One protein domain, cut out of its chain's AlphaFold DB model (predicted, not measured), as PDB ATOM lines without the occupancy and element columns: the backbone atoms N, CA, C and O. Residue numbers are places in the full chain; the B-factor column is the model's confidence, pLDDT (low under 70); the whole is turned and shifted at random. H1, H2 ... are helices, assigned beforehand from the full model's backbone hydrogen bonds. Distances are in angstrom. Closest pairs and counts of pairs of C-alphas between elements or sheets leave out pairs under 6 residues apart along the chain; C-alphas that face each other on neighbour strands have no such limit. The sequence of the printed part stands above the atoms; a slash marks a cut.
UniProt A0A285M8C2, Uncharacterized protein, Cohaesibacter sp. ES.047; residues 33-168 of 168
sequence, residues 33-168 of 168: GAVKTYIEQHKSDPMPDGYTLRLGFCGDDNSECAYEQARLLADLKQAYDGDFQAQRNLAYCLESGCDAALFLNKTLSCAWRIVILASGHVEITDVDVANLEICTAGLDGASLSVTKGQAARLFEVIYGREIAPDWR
ATOM      1  N   GLY A  33     -55.070  43.148  53.912       88.94
ATOM      2  CA  GLY A  33     -55.543  44.479  54.287       88.94
ATOM      3  C   GLY A  33     -54.501  45.549  53.971       88.94
ATOM      4  O   GLY A  33     -54.836  46.575  53.369       88.94
ATOM      5  N   ALA A  34     -53.233  45.287  54.296       90.75
ATOM      6  CA  ALA A  34     -52.122  46.164  53.937       90.75
ATOM      7  C   ALA A  34     -51.936  46.264  52.414       90.75
ATOM      8  O   ALA A  34     -51.776  47.367  51.896       90.75
ATOM      9  N   VAL A  35     -52.046  45.144  51.686       91.38
ATOM     10  CA  VAL A  35     -51.991  45.121  50.210       91.38
ATOM     11  C   VAL A  35     -53.083  46.006  49.602       91.38
ATOM     12  O   VAL A  35     -52.779  46.901  48.816       91.38
ATOM     13  N   LYS A  36     -54.350  45.824  50.004       92.00
ATOM     14  CA  LYS A  36     -55.466  46.654  49.513       92.00
ATOM     15  C   LYS A  36     -55.258  48.136  49.833       92.00
ATOM     16  O   LYS A  36     -55.487  48.985  48.977       92.00
ATOM     17  N   THR A  37     -54.777  48.449  51.037       93.50
ATOM     18  CA  THR A  37     -54.472  49.831  51.441       93.50
ATOM     19  C   THR A  37     -53.407  50.462  50.546       93.50
ATOM     20  O   THR A  37     -53.587  51.587  50.087       93.50
ATOM     21  N   TYR A  38     -52.329  49.730  50.258       93.56
ATOM     22  CA  TYR A  38     -51.258  50.191  49.379       93.56
ATOM     23  C   TYR A  38     -51.770  50.482  47.959       93.56
ATOM     24  O   TYR A  38     -51.480  51.538  47.398       93.56
ATOM     25  N   ILE A  39     -52.588  49.588  47.393       94.69
ATOM     26  CA  ILE A  39     -53.181  49.787  46.060       94.69
ATOM     27  C   ILE A  39     -54.013  51.069  46.029       94.69
ATOM     28  O   ILE A  39     -53.829  51.894  45.141       94.69
ATOM     29  N   GLU A  40     -54.904  51.266  47.002       95.31
ATOM     30  CA  GLU A  40     -55.758  52.458  47.052       95.31
ATOM     31  C   GLU A  40     -54.956  53.758  47.155       95.31
ATOM     32  O   GLU A  40     -55.343  54.758  46.550       95.31
ATOM     33  N   GLN A  41     -53.834  53.738  47.877       95.06
ATOM     34  CA  GLN A  41     -52.950  54.892  48.025       95.06
ATOM     35  C   GLN A  41     -52.205  55.239  46.734       95.06
ATOM     36  O   GLN A  41     -52.049  56.419  46.443       95.06
ATOM     37  N   HIS A  42     -51.775  54.235  45.962       95.38
ATOM     38  CA  HIS A  42     -50.823  54.433  44.864       95.38
ATOM     39  C   HIS A  42     -51.405  54.273  43.454       95.38
ATOM     40  O   HIS A  42     -50.788  54.702  42.482       95.38
ATOM     41  N   LYS A  43     -52.604  53.699  43.293       94.56
ATOM     42  CA  LYS A  43     -53.194  53.394  41.970       94.56
ATOM     43  C   LYS A  43     -53.436  54.601  41.059       94.56
ATOM     44  O   LYS A  43     -53.763  54.425  39.889       94.56
ATOM     45  N   SER A  44     -53.373  55.817  41.591       95.38
ATOM     46  CA  SER A  44     -53.606  57.061  40.844       95.38
ATOM     47  C   SER A  44     -52.391  57.982  40.816       95.38
ATOM     48  O   SER A  44     -52.501  59.091  40.295       95.38
ATOM     49  N   ASP A  45     -51.246  57.532  41.334       93.38
ATOM     50  CA  ASP A  45     -50.011  58.307  41.305       93.38
ATOM     51  C   ASP A  45     -49.516  58.428  39.854       93.38
ATOM     52  O   ASP A  45     -49.269  57.408  39.200       93.38
ATOM     53  N   PRO A  46     -49.380  59.651  39.310       95.94
ATOM     54  CA  PRO A  46     -48.849  59.832  37.971       95.94
ATOM     55  C   PRO A  46     -47.329  59.672  37.976       95.94
ATOM     56  O   PRO A  46     -46.629  60.181  38.854       95.94
ATOM     57  N   MET A  47     -46.811  59.009  36.949       96.69
ATOM     58  CA  MET A  47     -45.381  58.981  36.654       96.69
ATOM     59  C   MET A  47     -44.926  60.314  36.031       96.69
ATOM     60  O   MET A  47     -45.769  61.125  35.636       96.69
ATOM     61  N   PRO A  48     -43.612  60.596  35.936       96.94
ATOM     62  CA  PRO A  48     -43.110  61.884  35.440       96.94
ATOM     63  C   PRO A  48     -43.543  62.269  34.013       96.94
ATOM     64  O   PRO A  48     -43.510  63.445  33.653       96.94
ATOM     65  N   ASP A  49     -43.963  61.310  33.190       95.31
ATOM     66  CA  ASP A  49     -44.548  61.543  31.863       95.31
ATOM     67  C   ASP A  49     -46.087  61.655  31.872       95.31
ATOM     68  O   ASP A  49     -46.706  61.782  30.815       95.31
ATOM     69  N   GLY A  50     -46.707  61.631  33.053       96.25
ATOM     70  CA  GLY A  50     -48.152  61.655  33.260       96.25
ATOM     71  C   GLY A  50     -48.833  60.288  33.150       96.25
ATOM     72  O   GLY A  50     -50.058  60.225  33.262       96.25
ATOM     73  N   TYR A  51     -48.087  59.200  32.931       96.31
ATOM     74  CA  TYR A  51     -48.659  57.859  32.849       96.31
ATOM     75  C   TYR A  51     -49.216  57.392  34.201       96.31
ATOM     76  O   TYR A  51     -48.594  57.579  35.245       96.31
ATOM     77  N   THR A  52     -50.375  56.732  34.170       96.38
ATOM     78  CA  THR A  52     -50.956  56.015  35.311       96.38
ATOM     79  C   THR A  52     -51.226  54.567  34.922       96.38
ATOM     80  O   THR A  52     -51.692  54.269  33.813       96.38
ATOM     81  N   LEU A  53     -50.926  53.641  35.837       95.88
ATOM     82  CA  LEU A  53     -51.122  52.219  35.582       95.88
ATOM     83  C   LEU A  53     -52.613  51.889  35.500       95.88
ATOM     84  O   LEU A  53     -53.393  52.193  36.403       95.88
ATOM     85  N   ARG A  54     -53.014  51.198  34.433       96.69
ATOM     86  CA  ARG A  54     -54.390  50.716  34.281       96.69
ATOM     87  C   ARG A  54     -54.542  49.348  34.931       96.69
ATOM     88  O   ARG A  54     -54.423  48.324  34.261       96.69
ATOM     89  N   LEU A  55     -54.819  49.356  36.230       96.56
ATOM     90  CA  LEU A  55     -55.110  48.147  36.993       96.56
ATOM     91  C   LEU A  55     -56.350  47.419  36.451       96.56
ATOM     92  O   LEU A  55     -57.316  48.046  36.008       96.56
ATOM     93  N   GLY A  56     -56.288  46.092  36.467       94.88
ATOM     94  CA  GLY A  56     -57.353  45.173  36.100       94.88
ATOM     95  C   GLY A  56     -58.304  44.918  37.266       94.88
ATOM     96  O   GLY A  56     -58.259  45.592  38.297       94.88
ATOM     97  N   PHE A  57     -59.196  43.946  37.094       91.44
ATOM     98  CA  PHE A  57     -60.162  43.575  38.121       91.44
ATOM     99  C   PHE A  57     -59.699  42.318  38.858       91.44
ATOM    100  O   PHE A  57     -59.708  41.229  38.287       91.44
ATOM    101  N   CYS A  58     -59.354  42.474  40.135       89.31
ATOM    102  CA  CYS A  58     -59.139  41.356  41.045       89.31
ATOM    103  C   CYS A  58     -60.444  41.050  41.787       89.31
ATOM    104  O   CYS A  58     -61.029  41.943  42.404       89.31
ATOM    105  N   GLY A  59     -60.901  39.798  41.732       84.25
ATOM    106  CA  GLY A  59     -61.987  39.324  42.593       84.25
ATOM    107  C   GLY A  59     -61.590  39.364  44.072       84.25
ATOM    108  O   GLY A  59     -60.404  39.354  44.402       84.25
ATOM    109  N   ASP A  60     -62.578  39.397  44.971       80.00
ATOM    110  CA  ASP A  60     -62.340  39.497  46.420       80.00
ATOM    111  C   ASP A  60     -61.547  38.318  47.010       80.00
ATOM    112  O   ASP A  60     -60.911  38.471  48.055       80.00
ATOM    113  N   ASP A  61     -61.579  37.164  46.349       82.50
ATOM    114  CA  ASP A  61     -60.914  35.914  46.719       82.50
ATOM    115  C   ASP A  61     -59.554  35.702  46.033       82.50
ATOM    116  O   ASP A  61     -58.840  34.764  46.382       82.50
ATOM    117  N   ASN A  62     -59.159  36.576  45.102       85.38
ATOM    118  CA  ASN A  62     -57.904  36.457  44.362       85.38
ATOM    119  C   ASN A  62     -56.809  37.335  44.989       85.38
ATOM    120  O   ASN A  62     -56.526  38.453  44.540       85.38
ATOM    121  N   SER A  63     -56.203  36.825  46.065       86.81
ATOM    122  CA  SER A  63     -55.110  37.512  46.758       86.81
ATOM    123  C   SER A  63     -53.843  37.639  45.915       86.81
ATOM    124  O   SER A  63     -53.118  38.618  46.095       86.81
ATOM    125  N   GLU A  64     -53.581  36.703  44.992       89.69
ATOM    126  CA  GLU A  64     -52.434  36.791  44.083       89.69
ATOM    127  C   GLU A  64     -52.554  38.005  43.155       89.69
ATOM    128  O   GLU A  64     -51.638  38.818  43.096       89.69
ATOM    129  N   CYS A  65     -53.716  38.205  42.525       93.88
ATOM    130  CA  CYS A  65     -53.972  39.359  41.663       93.88
ATOM    131  C   CYS A  65     -53.778  40.681  42.414       93.88
ATOM    132  O   CYS A  65     -53.094  41.579  41.926       93.88
ATOM    133  N   ALA A  66     -54.338  40.807  43.625       92.88
ATOM    134  CA  ALA A  66     -54.186  42.024  44.423       92.88
ATOM    135  C   ALA A  66     -52.713  42.281  44.787       92.88
ATOM    136  O   ALA A  66     -52.237  43.415  44.742       92.88
ATOM    137  N   TYR A  67     -51.965  41.233  45.115       93.00
ATOM    138  CA  TYR A  67     -50.540  41.373  45.365       93.00
ATOM    139  C   TYR A  67     -49.765  41.800  44.121       93.00
ATOM    140  O   TYR A  67     -48.947  42.714  44.213       93.00
ATOM    141  N   GLU A  68     -50.057  41.216  42.960       94.81
ATOM    142  CA  GLU A  68     -49.437  41.624  41.699       94.81
ATOM    143  C   GLU A  68     -49.795  43.072  41.334       94.81
ATOM    144  O   GLU A  68     -48.941  43.802  40.836       94.81
ATOM    145  N   GLN A  69     -50.992  43.566  41.675       95.81
ATOM    146  CA  GLN A  69     -51.317  44.996  41.549       95.81
ATOM    147  C   GLN A  69     -50.420  45.873  42.419       95.81
ATOM    148  O   GLN A  69     -49.855  46.853  41.931       95.81
ATOM    149  N   ALA A  70     -50.274  45.532  43.702       95.19
ATOM    150  CA  ALA A  70     -49.413  46.280  44.613       95.19
ATOM    151  C   ALA A  70     -47.952  46.254  44.141       95.19
ATOM    152  O   ALA A  70     -47.296  47.297  44.081       95.19
ATOM    153  N   ARG A  71     -47.470  45.081  43.725       94.94
ATOM    154  CA  ARG A  71     -46.131  44.916  43.172       94.94
ATOM    155  C   ARG A  71     -45.922  45.728  41.913       94.94
ATOM    156  O   ARG A  71     -44.913  46.411  41.812       94.94
ATOM    157  N   LEU A  72     -46.876  45.730  40.993       96.19
ATOM    158  CA  LEU A  72     -46.759  46.495  39.759       96.19
ATOM    159  C   LEU A  72     -46.753  48.001  39.977       96.19
ATOM    160  O   LEU A  72     -46.072  48.706  39.241       96.19
ATOM    161  N   LEU A  73     -47.467  48.509  40.978       96.50
ATOM    162  CA  LEU A  73     -47.376  49.921  41.350       96.50
ATOM    163  C   LEU A  73     -45.981  50.264  41.896       96.50
ATOM    164  O   LEU A  73     -45.444  51.328  41.586       96.50
ATOM    165  N   ALA A  74     -45.373  49.356  42.667       95.94
ATOM    166  CA  ALA A  74     -44.005  49.518  43.152       95.94
ATOM    167  C   ALA A  74     -42.973  49.413  42.012       95.94
ATOM    168  O   ALA A  74     -42.078  50.253  41.907       95.94
ATOM    169  N   ASP A  75     -43.104  48.403  41.147       96.94
ATOM    170  CA  ASP A  75     -42.248  48.189  39.977       96.94
ATOM    171  C   ASP A  75     -42.388  49.345  38.983       96.94
ATOM    172  O   ASP A  75     -41.393  49.773  38.412       96.94
ATOM    173  N   LEU A  76     -43.583  49.918  38.811       97.62
ATOM    174  CA  LEU A  76     -43.777  51.079  37.949       97.62
ATOM    175  C   LEU A  76     -42.885  52.235  38.393       97.62
ATOM    176  O   LEU A  76     -42.119  52.759  37.591       97.62
ATOM    177  N   LYS A  77     -42.934  52.608  39.672       96.88
ATOM    178  CA  LYS A  77     -42.105  53.704  40.169       96.88
ATOM    179  C   LYS A  77     -40.611  53.392  40.039       96.88
ATOM    180  O   LYS A  77     -39.867  54.212  39.515       96.88
ATOM    181  N   GLN A  78     -40.193  52.196  40.451       96.88
ATOM    182  CA  GLN A  78     -38.793  51.773  40.358       96.88
ATOM    183  C   GLN A  78     -38.296  51.740  38.904       96.88
ATOM    184  O   GLN A  78     -37.168  52.138  38.629       96.88
ATOM    185  N   ALA A  79     -39.147  51.348  37.954       98.25
ATOM    186  CA  ALA A  79     -38.819  51.361  36.534       98.25
ATOM    187  C   ALA A  79     -38.553  52.785  36.019       98.25
ATOM    188  O   ALA A  79     -37.608  52.981  35.248       98.25
ATOM    189  N   TYR A  80     -39.341  53.773  36.473       98.31
ATOM    190  CA  TYR A  80     -39.101  55.194  36.180       98.31
ATOM    191  C   TYR A  80     -37.851  55.747  36.879       98.31
ATOM    192  O   TYR A  80     -37.198  56.628  36.326       98.31
ATOM    193  N   ASP A  81     -37.479  55.191  38.033       97.25
ATOM    194  CA  ASP A  81     -36.222  55.497  38.730       97.25
ATOM    195  C   ASP A  81     -35.002  54.779  38.103       97.25
ATOM    196  O   ASP A  81     -33.867  54.955  38.550       97.25
ATOM    197  N   GLY A  82     -35.210  53.992  37.039       97.12
ATOM    198  CA  GLY A  82     -34.151  53.332  36.274       97.12
ATOM    199  C   GLY A  82     -33.787  51.923  36.745       97.12
ATOM    200  O   GLY A  82     -32.800  51.374  36.251       97.12
ATOM    201  N   ASP A  83     -34.559  51.325  37.658       98.12
ATOM    202  CA  ASP A  83     -34.333  49.951  38.108       98.12
ATOM    203  C   ASP A  83     -34.590  48.949  36.973       98.12
ATOM    204  O   ASP A  83     -35.696  48.811  36.448       98.12
ATOM    205  N   PHE A  84     -33.536  48.233  36.597       97.62
ATOM    206  CA  PHE A  84     -33.535  47.336  35.450       97.62
ATOM    207  C   PHE A  84     -34.486  46.139  35.609       97.62
ATOM    208  O   PHE A  84     -35.150  45.730  34.650       97.62
ATOM    209  N   GLN A  85     -34.592  45.573  36.814       97.81
ATOM    210  CA  GLN A  85     -35.459  44.424  37.049       97.81
ATOM    211  C   GLN A  85     -36.932  44.843  37.099       97.81
ATOM    212  O   GLN A  85     -37.789  44.139  36.561       97.81
ATOM    213  N   ALA A  86     -37.230  46.009  37.669       98.12
ATOM    214  CA  ALA A  86     -38.563  46.591  37.659       98.12
ATOM    215  C   ALA A  86     -39.035  46.897  36.227       98.12
ATOM    216  O   ALA A  86     -40.170  46.579  35.872       98.12
ATOM    217  N   GLN A  87     -38.149  47.410  35.363       98.56
ATOM    218  CA  GLN A  87     -38.441  47.598  33.935       98.56
ATOM    219  C   GLN A  87     -38.828  46.279  33.249       98.56
ATOM    220  O   GLN A  87     -39.823  46.229  32.520       98.56
ATOM    221  N   ARG A  88     -38.084  45.190  33.502       98.50
ATOM    222  CA  ARG A  88     -38.406  43.851  32.973       98.50
ATOM    223  C   ARG A  88     -39.761  43.349  33.460       98.50
ATOM    224  O   ARG A  88     -40.554  42.872  32.646       98.50
ATOM    225  N   ASN A  89     -40.022  43.454  34.763       98.06
ATOM    226  CA  ASN A  89     -41.282  43.014  35.361       98.06
ATOM    227  C   ASN A  89     -42.466  43.778  34.757       98.06
ATOM    228  O   ASN A  89     -43.438  43.166  34.314       98.06
ATOM    229  N   LEU A  90     -42.355  45.106  34.666       98.25
ATOM    230  CA  LEU A  90     -43.390  45.958  34.096       98.25
ATOM    231  C   LEU A  90     -43.652  45.612  32.624       98.25
ATOM    232  O   LEU A  90     -44.805  45.423  32.237       98.25
ATOM    233  N   ALA A  91     -42.598  45.464  31.814       98.31
ATOM    234  CA  ALA A  91     -42.726  45.061  30.415       98.31
ATOM    235  C   ALA A  91     -43.440  43.709  30.274       98.31
ATOM    236  O   ALA A  91     -44.351  43.570  29.454       98.31
ATOM    237  N   TYR A  92     -43.061  42.724  31.090       97.88
ATOM    238  CA  TYR A  92     -43.680  41.402  31.099       97.88
ATOM    239  C   TYR A  92     -45.161  41.453  31.491       97.88
ATOM    240  O   TYR A  92     -45.998  40.840  30.827       97.88
ATOM    241  N   CYS A  93     -45.514  42.200  32.535       97.81
ATOM    242  CA  CYS A  93     -46.895  42.278  33.002       97.81
ATOM    243  C   CYS A  93     -47.797  43.054  32.038       97.81
ATOM    244  O   CYS A  93     -48.933  42.647  31.809       97.81
ATOM    245  N   LEU A  94     -47.294  44.101  31.381       97.56
ATOM    246  CA  LEU A  94     -48.039  44.797  30.322       97.56
ATOM    247  C   LEU A  94     -48.388  43.881  29.133       97.56
ATOM    248  O   LEU A  94     -49.318  44.180  28.386       97.56
ATOM    249  N   GLU A  95     -47.666  42.775  28.957       95.75
ATOM    250  CA  GLU A  95     -47.913  41.778  27.912       95.75
ATOM    251  C   GLU A  95     -48.760  40.588  28.390       95.75
ATOM    252  O   GLU A  95     -49.666  40.162  27.676       95.75
ATOM    253  N   SER A  96     -48.483  40.059  29.584       95.75
ATOM    254  CA  SER A  96     -49.106  38.834  30.114       95.75
ATOM    255  C   SER A  96     -50.337  39.079  30.986       95.75
ATOM    256  O   SER A  96     -51.175  38.192  31.140       95.75
ATOM    257  N   GLY A  97     -50.452  40.274  31.566       95.56
ATOM    258  CA  GLY A  97     -51.534  40.657  32.465       95.56
ATOM    259  C   GLY A  97     -51.336  40.242  33.918       95.56
ATOM    260  O   GLY A  97     -52.194  40.603  34.717       95.56
ATOM    261  N   CYS A  98     -50.253  39.519  34.248       95.25
ATOM    262  CA  CYS A  98     -49.855  39.107  35.606       95.25
ATOM    263  C   CYS A  98     -51.051  38.806  36.521       95.25
ATOM    264  O   CYS A  98     -51.431  39.623  37.354       95.25
ATOM    265  N   ASP A  99     -51.703  37.666  36.284       90.62
ATOM    266  CA  ASP A  99     -52.891  37.219  37.027       90.62
ATOM    267  C   ASP A  99     -54.082  38.191  36.978       90.62
ATOM    268  O   ASP A  99     -54.844  38.328  37.931       90.62
ATOM    269  N   ALA A 100     -54.262  38.851  35.829       93.19
ATOM    270  CA  ALA A 100     -55.271  39.887  35.590       93.19
ATOM    271  C   ALA A 100     -55.105  41.159  36.448       93.19
ATOM    272  O   ALA A 100     -56.019  41.988  36.505       93.19
ATOM    273  N   ALA A 101     -53.928  41.366  37.048       95.88
ATOM    274  CA  ALA A 101     -53.616  42.546  37.850       95.88
ATOM    275  C   ALA A 101     -53.708  43.857  37.055       95.88
ATOM    276  O   ALA A 101     -54.026  44.903  37.622       95.88
ATOM    277  N   LEU A 102     -53.491  43.831  35.740       97.44
ATOM    278  CA  LEU A 102     -53.556  45.003  34.864       97.44
ATOM    279  C   LEU A 102     -54.183  44.695  33.505       97.44
ATOM    280  O   LEU A 102     -54.181  43.562  33.024       97.44
ATOM    281  N   PHE A 103     -54.686  45.743  32.856       97.12
ATOM    282  CA  PHE A 103     -55.058  45.669  31.450       97.12
ATOM    283  C   PHE A 103     -53.809  45.573  30.572       97.12
ATOM    284  O   PHE A 103     -52.869  46.357  30.724       97.12
ATOM    285  N   LEU A 104     -53.840  44.655  29.605       96.50
ATOM    286  CA  LEU A 104     -52.754  44.476  28.645       96.50
ATOM    287  C   LEU A 104     -52.520  45.749  27.825       96.50
ATOM    288  O   LEU A 104     -53.460  46.401  27.362       96.50
ATOM    289  N   ASN A 105     -51.252  46.061  27.587       95.69
ATOM    290  CA  ASN A 105     -50.823  47.118  26.688       95.69
ATOM    291  C   ASN A 105     -49.535  46.693  25.975       95.69
ATOM    292  O   ASN A 105     -48.424  47.010  26.403       95.69
ATOM    293  N   LYS A 106     -49.705  45.976  24.860       94.12
ATOM    294  CA  LYS A 106     -48.589  45.429  24.081       94.12
ATOM    295  C   LYS A 106     -47.645  46.514  23.558       94.12
ATOM    296  O   LYS A 106     -46.436  46.343  23.641       94.12
ATOM    297  N   THR A 107     -48.173  47.637  23.071       95.19
ATOM    298  CA  THR A 107     -47.356  48.762  22.585       95.19
ATOM    299  C   THR A 107     -46.436  49.287  23.685       95.19
ATOM    300  O   THR A 107     -45.232  49.402  23.472       95.19
ATOM    301  N   LEU A 108     -46.974  49.529  24.884       97.00
ATOM    302  CA  LEU A 108     -46.174  50.014  26.007       97.00
ATOM    303  C   LEU A 108     -45.202  48.945  26.526       97.00
ATOM    304  O   LEU A 108     -44.070  49.276  26.861       97.00
ATOM    305  N   SER A 109     -45.600  47.666  26.539       97.62
ATOM    306  CA  SER A 109     -44.687  46.553  26.836       97.62
ATOM    307  C   SER A 109     -43.473  46.572  25.903       97.62
ATOM    308  O   SER A 109     -42.334  46.608  26.370       97.62
ATOM    309  N   CYS A 110     -43.694  46.640  24.584       97.62
ATOM    310  CA  CYS A 110     -42.603  46.690  23.613       97.62
ATOM    311  C   CYS A 110     -41.749  47.954  23.780       97.62
ATOM    312  O   CYS A 110     -40.530  47.883  23.641       97.62
ATOM    313  N   ALA A 111     -42.358  49.095  24.121       97.94
ATOM    314  CA  ALA A 111     -41.625  50.330  24.382       97.94
ATOM    315  C   ALA A 111     -40.669  50.177  25.578       97.94
ATOM    316  O   ALA A 111     -39.499  50.542  25.475       97.94
ATOM    317  N   TRP A 112     -41.112  49.553  26.674       98.56
ATOM    318  CA  TRP A 112     -40.236  49.225  27.804       98.56
ATOM    319  C   TRP A 112     -39.125  48.245  27.426       98.56
ATOM    320  O   TRP A 112     -37.989  48.423  27.852       98.56
ATOM    321  N   ARG A 113     -39.400  47.250  26.574       98.50
ATOM    322  CA  ARG A 113     -38.357  46.335  26.071       98.50
ATOM    323  C   ARG A 113     -37.295  47.056  25.238       98.50
ATOM    324  O   ARG A 113     -36.117  46.723  25.347       98.50
ATOM    325  N   ILE A 114     -37.682  48.079  24.472       98.50
ATOM    326  CA  ILE A 114     -36.726  48.971  23.800       98.50
ATOM    327  C   ILE A 114     -35.893  49.740  24.833       98.50
ATOM    328  O   ILE A 114     -34.673  49.766  24.703       98.50
ATOM    329  N   VAL A 115     -36.512  50.324  25.868       98.50
ATOM    330  CA  VAL A 115     -35.793  51.044  26.941       98.50
ATOM    331  C   VAL A 115     -34.756  50.142  27.616       98.50
ATOM    332  O   VAL A 115     -33.604  50.549  27.757       98.50
ATOM    333  N   ILE A 116     -35.136  48.905  27.953       98.56
ATOM    334  CA  ILE A 116     -34.262  47.891  28.565       98.56
ATOM    335  C   ILE A 116     -33.015  47.670  27.708       98.56
ATOM    336  O   ILE A 116     -31.906  47.810  28.216       98.56
ATOM    337  N   LEU A 117     -33.161  47.382  26.410       98.44
ATOM    338  CA  LEU A 117     -32.003  47.148  25.538       98.44
ATOM    339  C   LEU A 117     -31.195  48.423  25.277       98.44
ATOM    340  O   LEU A 117     -29.964  48.396  25.289       98.44
ATOM    341  N   ALA A 118     -31.869  49.555  25.081       97.94
ATOM    342  CA  ALA A 118     -31.222  50.836  24.820       97.94
ATOM    343  C   ALA A 118     -30.458  51.389  26.034       97.94
ATOM    344  O   ALA A 118     -29.576  52.238  25.867       97.94
ATOM    345  N   SER A 119     -30.774  50.919  27.246       97.00
ATOM    346  CA  SER A 119     -30.085  51.329  28.474       97.00
ATOM    347  C   SER A 119     -28.605  50.932  28.461       97.00
ATOM    348  O   SER A 119     -27.784  51.621  29.067       97.00
ATOM    349  N   GLY A 120     -28.258  49.849  27.750       96.19
ATOM    350  CA  GLY A 120     -26.922  49.255  27.786       96.19
ATOM    351  C   GLY A 120     -26.562  48.674  29.156       96.19
ATOM    352  O   GLY A 120     -25.379  48.592  29.485       96.19
ATOM    353  N   HIS A 121     -27.560  48.324  29.975       97.56
ATOM    354  CA  HIS A 121     -27.349  47.758  31.301       97.56
ATOM    355  C   HIS A 121     -26.540  46.451  31.244       97.56
ATOM    356  O   HIS A 121     -26.713  45.624  30.350       97.56
ATOM    357  N   VAL A 122     -25.666  46.242  32.230       97.81
ATOM    358  CA  VAL A 122     -24.725  45.105  32.257       97.81
ATOM    359  C   VAL A 122     -25.402  43.741  32.422       97.81
ATOM    360  O   VAL A 122     -24.801  42.719  32.109       97.81
ATOM    361  N   GLU A 123     -26.643  43.722  32.906       97.75
ATOM    362  CA  GLU A 123     -27.431  42.500  33.114       97.75
ATOM    363  C   GLU A 123     -28.343  42.148  31.927       97.75
ATOM    364  O   GLU A 123     -29.175  41.245  32.044       97.75
ATOM    365  N   ILE A 124     -28.226  42.855  30.797       98.00
ATOM    366  CA  ILE A 124     -28.906  42.479  29.552       98.00
ATOM    367  C   ILE A 124     -28.431  41.090  29.113       98.00
ATOM    368  O   ILE A 124     -27.245  40.765  29.158       98.00
ATOM    369  N   THR A 125     -29.376  40.271  28.666       98.00
ATOM    370  CA  THR A 125     -29.149  38.903  28.198       98.00
ATOM    371  C   THR A 125     -29.870  38.654  26.877       98.00
ATOM    372  O   THR A 125     -30.736  39.428  26.465       98.00
ATOM    373  N   ASP A 126     -29.589  37.510  26.252       98.06
ATOM    374  CA  ASP A 126     -30.284  37.058  25.039       98.06
ATOM    375  C   ASP A 126     -31.807  36.931  25.234       98.06
ATOM    376  O   ASP A 126     -32.571  37.046  24.278       98.06
ATOM    377  N   VAL A 127     -32.272  36.752  26.477       97.56
ATOM    378  CA  VAL A 127     -33.704  36.719  26.803       97.56
ATOM    379  C   VAL A 127     -34.362  38.081  26.567       97.56
ATOM    380  O   VAL A 127     -35.500  38.131  26.109       97.56
ATOM    381  N   ASP A 128     -33.673  39.195  26.829       98.31
ATOM    382  CA  ASP A 128     -34.226  40.534  26.573       98.31
ATOM    383  C   ASP A 128     -34.338  40.815  25.077       98.31
ATOM    384  O   ASP A 128     -35.336  41.381  24.626       98.31
ATOM    385  N   VAL A 129     -33.334  40.371  24.315       97.94
ATOM    386  CA  VAL A 129     -33.316  40.474  22.853       97.94
ATOM    387  C   VAL A 129     -34.477  39.677  22.265       97.94
ATOM    388  O   VAL A 129     -35.322  40.251  21.577       97.94
ATOM    389  N   ALA A 130     -34.590  38.396  22.623       97.50
ATOM    390  CA  ALA A 130     -35.670  37.530  22.157       97.50
ATOM    391  C   ALA A 130     -37.055  38.077  22.538       97.50
ATOM    392  O   ALA A 130     -37.989  38.054  21.739       97.50
ATOM    393  N   ASN A 131     -37.195  38.626  23.744       96.88
ATOM    394  CA  ASN A 131     -38.441  39.240  24.177       96.88
ATOM    395  C   ASN A 131     -38.824  40.467  23.334       96.88
ATOM    396  O   ASN A 131     -40.003  40.648  23.028       96.88
ATOM    397  N   LEU A 132     -37.867  41.324  22.956       96.69
ATOM    398  CA  LEU A 132     -38.160  42.447  22.064       96.69
ATOM    399  C   LEU A 132     -38.551  41.961  20.662       96.69
ATOM    400  O   LEU A 132     -39.504  42.487  20.079       96.69
ATOM    401  N   GLU A 133     -37.849  40.963  20.128       95.19
ATOM    402  CA  GLU A 133     -38.168  40.356  18.832       95.19
ATOM    403  C   GLU A 133     -39.599  39.804  18.816       95.19
ATOM    404  O   GLU A 133     -40.387  40.150  17.937       95.19
ATOM    405  N   ILE A 134     -39.981  39.029  19.837       93.12
ATOM    406  CA  ILE A 134     -41.340  38.487  19.984       93.12
ATOM    407  C   ILE A 134     -42.372  39.615  20.075       93.12
ATOM    408  O   ILE A 134     -43.417  39.571  19.415       93.12
ATOM    409  N   CYS A 135     -42.080  40.646  20.870       91.50
ATOM    410  CA  CYS A 135     -42.997  41.761  21.067       91.50
ATOM    411  C   CYS A 135     -43.255  42.507  19.748       91.50
ATOM    412  O   CYS A 135     -44.406  42.793  19.399       91.50
ATOM    413  N   THR A 136     -42.193  42.765  18.980       90.62
ATOM    414  CA  THR A 136     -42.244  43.561  17.746       90.62
ATOM    415  C   THR A 136     -42.688  42.775  16.514       90.62
ATOM    416  O   THR A 136     -43.255  43.381  15.607       90.62
ATOM    417  N   ALA A 137     -42.545  41.444  16.489       90.38
ATOM    418  CA  ALA A 137     -42.920  40.598  15.348       90.38
ATOM    419  C   ALA A 137     -44.397  40.725  14.917       90.38
ATOM    420  O   ALA A 137     -44.741  40.413  13.779       90.38
ATOM    421  N   GLY A 138     -45.277  41.173  15.818       80.56
ATOM    422  CA  GLY A 138     -46.705  41.366  15.551       80.56
ATOM    423  C   GLY A 138     -47.143  42.815  15.328       80.56
ATOM    424  O   GLY A 138     -48.349  43.054  15.287       80.56
ATOM    425  N   LEU A 139     -46.221  43.780  15.262       88.12
ATOM    426  CA  LEU A 139     -46.552  45.195  15.075       88.12
ATOM    427  C   LEU A 139     -46.457  45.588  13.597       88.12
ATOM    428  O   LEU A 139     -45.489  45.257  12.916       88.12
ATOM    429  N   ASP A 140     -47.444  46.339  13.104       92.25
ATOM    430  CA  ASP A 140     -47.326  47.005  11.807       92.25
ATOM    431  C   ASP A 140     -46.386  48.223  11.889       92.25
ATOM    432  O   ASP A 140     -45.964  48.649  12.967       92.25
ATOM    433  N   GLY A 141     -46.038  48.805  10.737       92.00
ATOM    434  CA  GLY A 141     -45.088  49.922  10.690       92.00
ATOM    435  C   GLY A 141     -45.539  51.152  11.491       92.00
ATOM    436  O   GLY A 141     -44.709  51.827  12.101       92.00
ATOM    437  N   ALA A 142     -46.846  51.423  11.538       92.69
ATOM    438  CA  ALA A 142     -47.397  52.526  12.321       92.69
ATOM    439  C   ALA A 142     -47.269  52.258  13.829       92.69
ATOM    440  O   ALA A 142     -46.780  53.110  14.570       92.69
ATOM    441  N   SER A 143     -47.634  51.056  14.276       92.44
ATOM    442  CA  SER A 143     -47.543  50.636  15.676       92.44
ATOM    443  C   SER A 143     -46.096  50.567  16.151       92.44
ATOM    444  O   SER A 143     -45.799  50.974  17.275       92.44
ATOM    445  N   LEU A 144     -45.175  50.115  15.295       94.50
ATOM    446  CA  LEU A 144     -43.745  50.123  15.588       94.50
ATOM    447  C   LEU A 144     -43.212  51.555  15.746       94.50
ATOM    448  O   LEU A 144     -42.486  51.828  16.698       94.50
ATOM    449  N   SER A 145     -43.610  52.481  14.868       95.06
ATOM    450  CA  SER A 145     -43.235  53.899  14.972       95.06
ATOM    451  C   SER A 145     -43.740  54.535  16.273       95.06
ATOM    452  O   SER A 145     -42.976  55.175  16.996       95.06
ATOM    453  N   VAL A 146     -45.000  54.278  16.648       95.56
ATOM    454  CA  VAL A 146     -45.558  54.732  17.934       95.56
ATOM    455  C   VAL A 146     -44.797  54.129  19.118       95.56
ATOM    456  O   VAL A 146     -44.469  54.849  20.059       95.56
ATOM    457  N   THR A 147     -44.473  52.835  19.061       96.69
ATOM    458  CA  THR A 147     -43.709  52.128  20.105       96.69
ATOM    459  C   THR A 147     -42.330  52.758  20.306       96.69
ATOM    460  O   THR A 147     -41.943  53.049  21.435       96.69
ATOM    461  N   LYS A 148     -41.607  53.023  19.212       97.25
ATOM    462  CA  LYS A 148     -40.306  53.700  19.231       97.25
ATOM    463  C   LYS A 148     -40.403  55.114  19.806       97.25
ATOM    464  O   LYS A 148     -39.599  55.483  20.658       97.25
ATOM    465  N   GLY A 149     -41.423  55.877  19.413       97.56
ATOM    466  CA  GLY A 149     -41.681  57.209  19.968       97.56
ATOM    467  C   GLY A 149     -41.959  57.189  21.476       97.56
ATOM    468  O   GLY A 149     -41.409  58.006  22.215       97.56
ATOM    469  N   GLN A 150     -42.756  56.227  21.953       97.56
ATOM    470  CA  GLN A 150     -42.992  56.030  23.388       97.56
ATOM    471  C   GLN A 150     -41.709  55.639  24.126       97.56
ATOM    472  O   GLN A 150     -41.408  56.221  25.164       97.56
ATOM    473  N   ALA A 151     -40.923  54.711  23.574       98.50
ATOM    474  CA  ALA A 151     -39.652  54.302  24.160       98.50
ATOM    475  C   ALA A 151     -38.664  55.469  24.258       98.50
ATOM    476  O   ALA A 151     -38.033  55.648  25.294       98.50
ATOM    477  N   ALA A 152     -38.569  56.304  23.217       98.38
ATOM    478  CA  ALA A 152     -37.729  57.496  23.226       98.38
ATOM    479  C   ALA A 152     -38.130  58.467  24.345       98.38
ATOM    480  O   ALA A 152     -37.263  58.963  25.065       98.38
ATOM    481  N   ARG A 153     -39.438  58.691  24.538       98.06
ATOM    482  CA  ARG A 153     -39.940  59.549  25.618       98.06
ATOM    483  C   ARG A 153     -39.649  58.968  27.002       98.06
ATOM    484  O   ARG A 153     -39.182  59.700  27.869       98.06
ATOM    485  N   LEU A 154     -39.904  57.674  27.204       98.50
ATOM    486  CA  LEU A 154     -39.580  56.985  28.458       98.50
ATOM    487  C   LEU A 154     -38.084  57.091  28.765       98.50
ATOM    488  O   LEU A 154     -37.702  57.463  29.868       98.50
ATOM    489  N   PHE A 155     -37.235  56.827  27.773       98.62
ATOM    490  CA  PHE A 155     -35.786  56.863  27.927       98.62
ATOM    491  C   PHE A 155     -35.270  58.249  28.330       98.62
ATOM    492  O   PHE A 155     -34.428  58.357  29.220       98.62
ATOM    493  N   GLU A 156     -35.800  59.306  27.710       98.19
ATOM    494  CA  GLU A 156     -35.483  60.690  28.070       98.19
ATOM    495  C   GLU A 156     -35.868  60.992  29.522       98.19
ATOM    496  O   GLU A 156     -35.078  61.575  30.259       98.19
ATOM    497  N   VAL A 157     -37.061  60.565  29.942       98.19
ATOM    498  CA  VAL A 157     -37.564  60.781  31.303       98.19
ATOM    499  C   VAL A 157     -36.720  60.048  32.348       98.19
ATOM    500  O   VAL A 157     -36.406  60.630  33.381       98.19
ATOM    501  N   ILE A 158     -36.334  58.800  32.074       98.25
ATOM    502  CA  ILE A 158     -35.615  57.935  33.021       98.25
ATOM    503  C   ILE A 158     -34.129  58.299  33.094       98.25
ATOM    504  O   ILE A 158     -33.554  58.386  34.175       98.25
ATOM    505  N   TYR A 159     -33.487  58.513  31.942       97.50
ATOM    506  CA  TYR A 159     -32.031  58.657  31.852       97.50
ATOM    507  C   TYR A 159     -31.560  60.086  31.556       97.50
ATOM    508  O   TYR A 159     -30.351  60.321  31.481       97.50
ATOM    509  N   GLY A 160     -32.474  61.041  31.361       97.62
ATOM    510  CA  GLY A 160     -32.143  62.449  31.123       97.62
ATOM    511  C   GLY A 160     -31.382  62.707  29.818       97.62
ATOM    512  O   GLY A 160     -30.654  63.695  29.716       97.62
ATOM    513  N   ARG A 161     -31.488  61.802  28.836       96.31
ATOM    514  CA  ARG A 161     -30.787  61.889  27.547       96.31
ATOM    515  C   ARG A 161     -31.583  61.241  26.422       96.31
ATOM    516  O   ARG A 161     -32.417  60.377  26.664       96.31
ATOM    517  N   GLU A 162     -31.261  61.604  25.185       97.00
ATOM    518  CA  GLU A 162     -31.864  60.976  24.011       97.00
ATOM    519  C   GLU A 162     -31.472  59.495  23.890       97.00
ATOM    520  O   GLU A 162     -30.335  59.089  24.171       97.00
ATOM    521  N   ILE A 163     -32.433  58.691  23.433       97.19
ATOM    522  CA  ILE A 163     -32.202  57.304  23.040       97.19
ATOM    523  C   ILE A 163     -31.365  57.256  21.751       97.19
ATOM    524  O   ILE A 163     -31.426  58.166  20.919       97.19
ATOM    525  N   ALA A 164     -30.573  56.199  21.561       94.69
ATOM    526  CA  ALA A 164     -29.725  56.090  20.375       94.69
ATOM    527  C   ALA A 164     -30.552  56.066  19.068       94.69
ATOM    528  O   ALA A 164     -31.671  55.544  19.068       94.69
ATOM    529  N   PRO A 165     -30.015  56.582  17.940       91.12
ATOM    530  CA  PRO A 165     -30.776  56.741  16.705       91.12
ATOM    531  C   PRO A 165     -31.444  55.486  16.144       91.12
ATOM    532  O   PRO A 165     -32.489  55.607  15.516       91.12
ATOM    533  N   ASP A 166     -30.886  54.306  16.393       88.69
ATOM    534  CA  ASP A 166     -31.430  53.042  15.885       88.69
ATOM    535  C   ASP A 166     -32.784  52.676  16.536       88.69
ATOM    536  O   ASP A 166     -33.602  51.949  15.958       88.69
ATOM    537  N   TRP A 167     -33.060  53.244  17.715       88.81
ATOM    538  CA  TRP A 167     -34.276  53.010  18.495       88.81
ATOM    539  C   TRP A 167     -35.414  53.999  18.219       88.81
ATOM    540  O   TRP A 167     -36.518  53.784  18.715       88.81
ATOM    541  N   ARG A 168     -35.174  55.051  17.430       77.44
ATOM    542  CA  ARG A 168     -36.178  56.056  17.035       77.44
ATOM    543  C   ARG A 168     -36.672  55.863  15.601       77.44
ATOM    544  O   ARG A 168     -36.164  54.952  14.900       77.44
TER     545      ARG A 168
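What this domain is: This is residues 33 to 168 of the 168 residues of an uncharacterized protein of Cohaesibacter sp. ES.047 (UniProt A0A285M8C2). Six helices form an elongated stepped pile: the hairpin of H3 and H4 lies in the middle, H2 and then H1 follow on the side of H3, and H5 and H6 both pack on H4. Between H1 and H2, residues 43 to 62 make a long loop with no named element that runs out to Asp 49 and folds back. The printed part has 136 residues with six named helices, H1 to H6 in order along the chain, and no named strand; the class is all helix. It is compact, with a radius of gyration of the C-alphas of 14.9 A, and spans 46 by 30 by 28 A.

How they stand to each other: The longest helix, H6, residues 141 to 159, touches H4, residues 106 to 118, at a steep tilt of 52 degrees, the same way; their closest C-alphas, of Ala 111 and Ala 151, are 4.4 A apart. H4 also touches H5, residues 126 to 136, closest at the C-alphas of Cys 110 and Cys 135, 5.6 A. H4 and H5 are a helical hairpin, opposite ways at 36 degrees, a tilt only just steep. H4 and H3, residues 84 to 96, are another helical hairpin and touch at a shallow tilt of 24 degrees, opposite ways, with the C-alphas of Ala 91 and Ser 109 closest at 4.3 A. H3 touches residues 72 to 80 of H2, residues 63 to 80, at a steep tilt of 49 degrees, opposite ways; the closest C-alphas, of Ala 79 and Gln 87, are 4.6 A apart. H1, residues 33 to 42, touches residues 66 to 73 of H2, closest at the C-alphas of Ile 39 and Ala 70, 5.3 A; they run the same way at 37 degrees, only just a steep tilt. H2 and H6 only just touch, with 3 pairs of C-alphas within 8 A, the closest those of Tyr 80 and Ile 158, 5.4 A. H1 and H6 are apart. The helix packing is mostly crossed, with 1 of 6 touching pairs at a shallow tilt. In H1 to H6 every O i to N i+4 pair is within hydrogen-bond range.

Where its parts are: H6 measures 26.4 A from C-alpha 141 at (-45.088, 49.922, 10.690) to C-alpha 159 at (-32.031, 58.657, 31.852). H2 is 26.1 A long, H3 18.5 A, H4 18.2 A, H5 15.4 A and H1 14.5 A. H1 begins at C-alpha 33, (-55.543, 44.479, 54.287).

The domain as a whole: The C-alphas farthest apart, of Asp 61 and Pro 165, are 47.4 A apart. The printed part has no cut and ends at residue 168, the chain's last. The link from H1 to H2 is long; those from H2 to H3 and from H5 to H6 are tight. Mean pLDDT of the printed part is 95.1, and no printed residue is under 70.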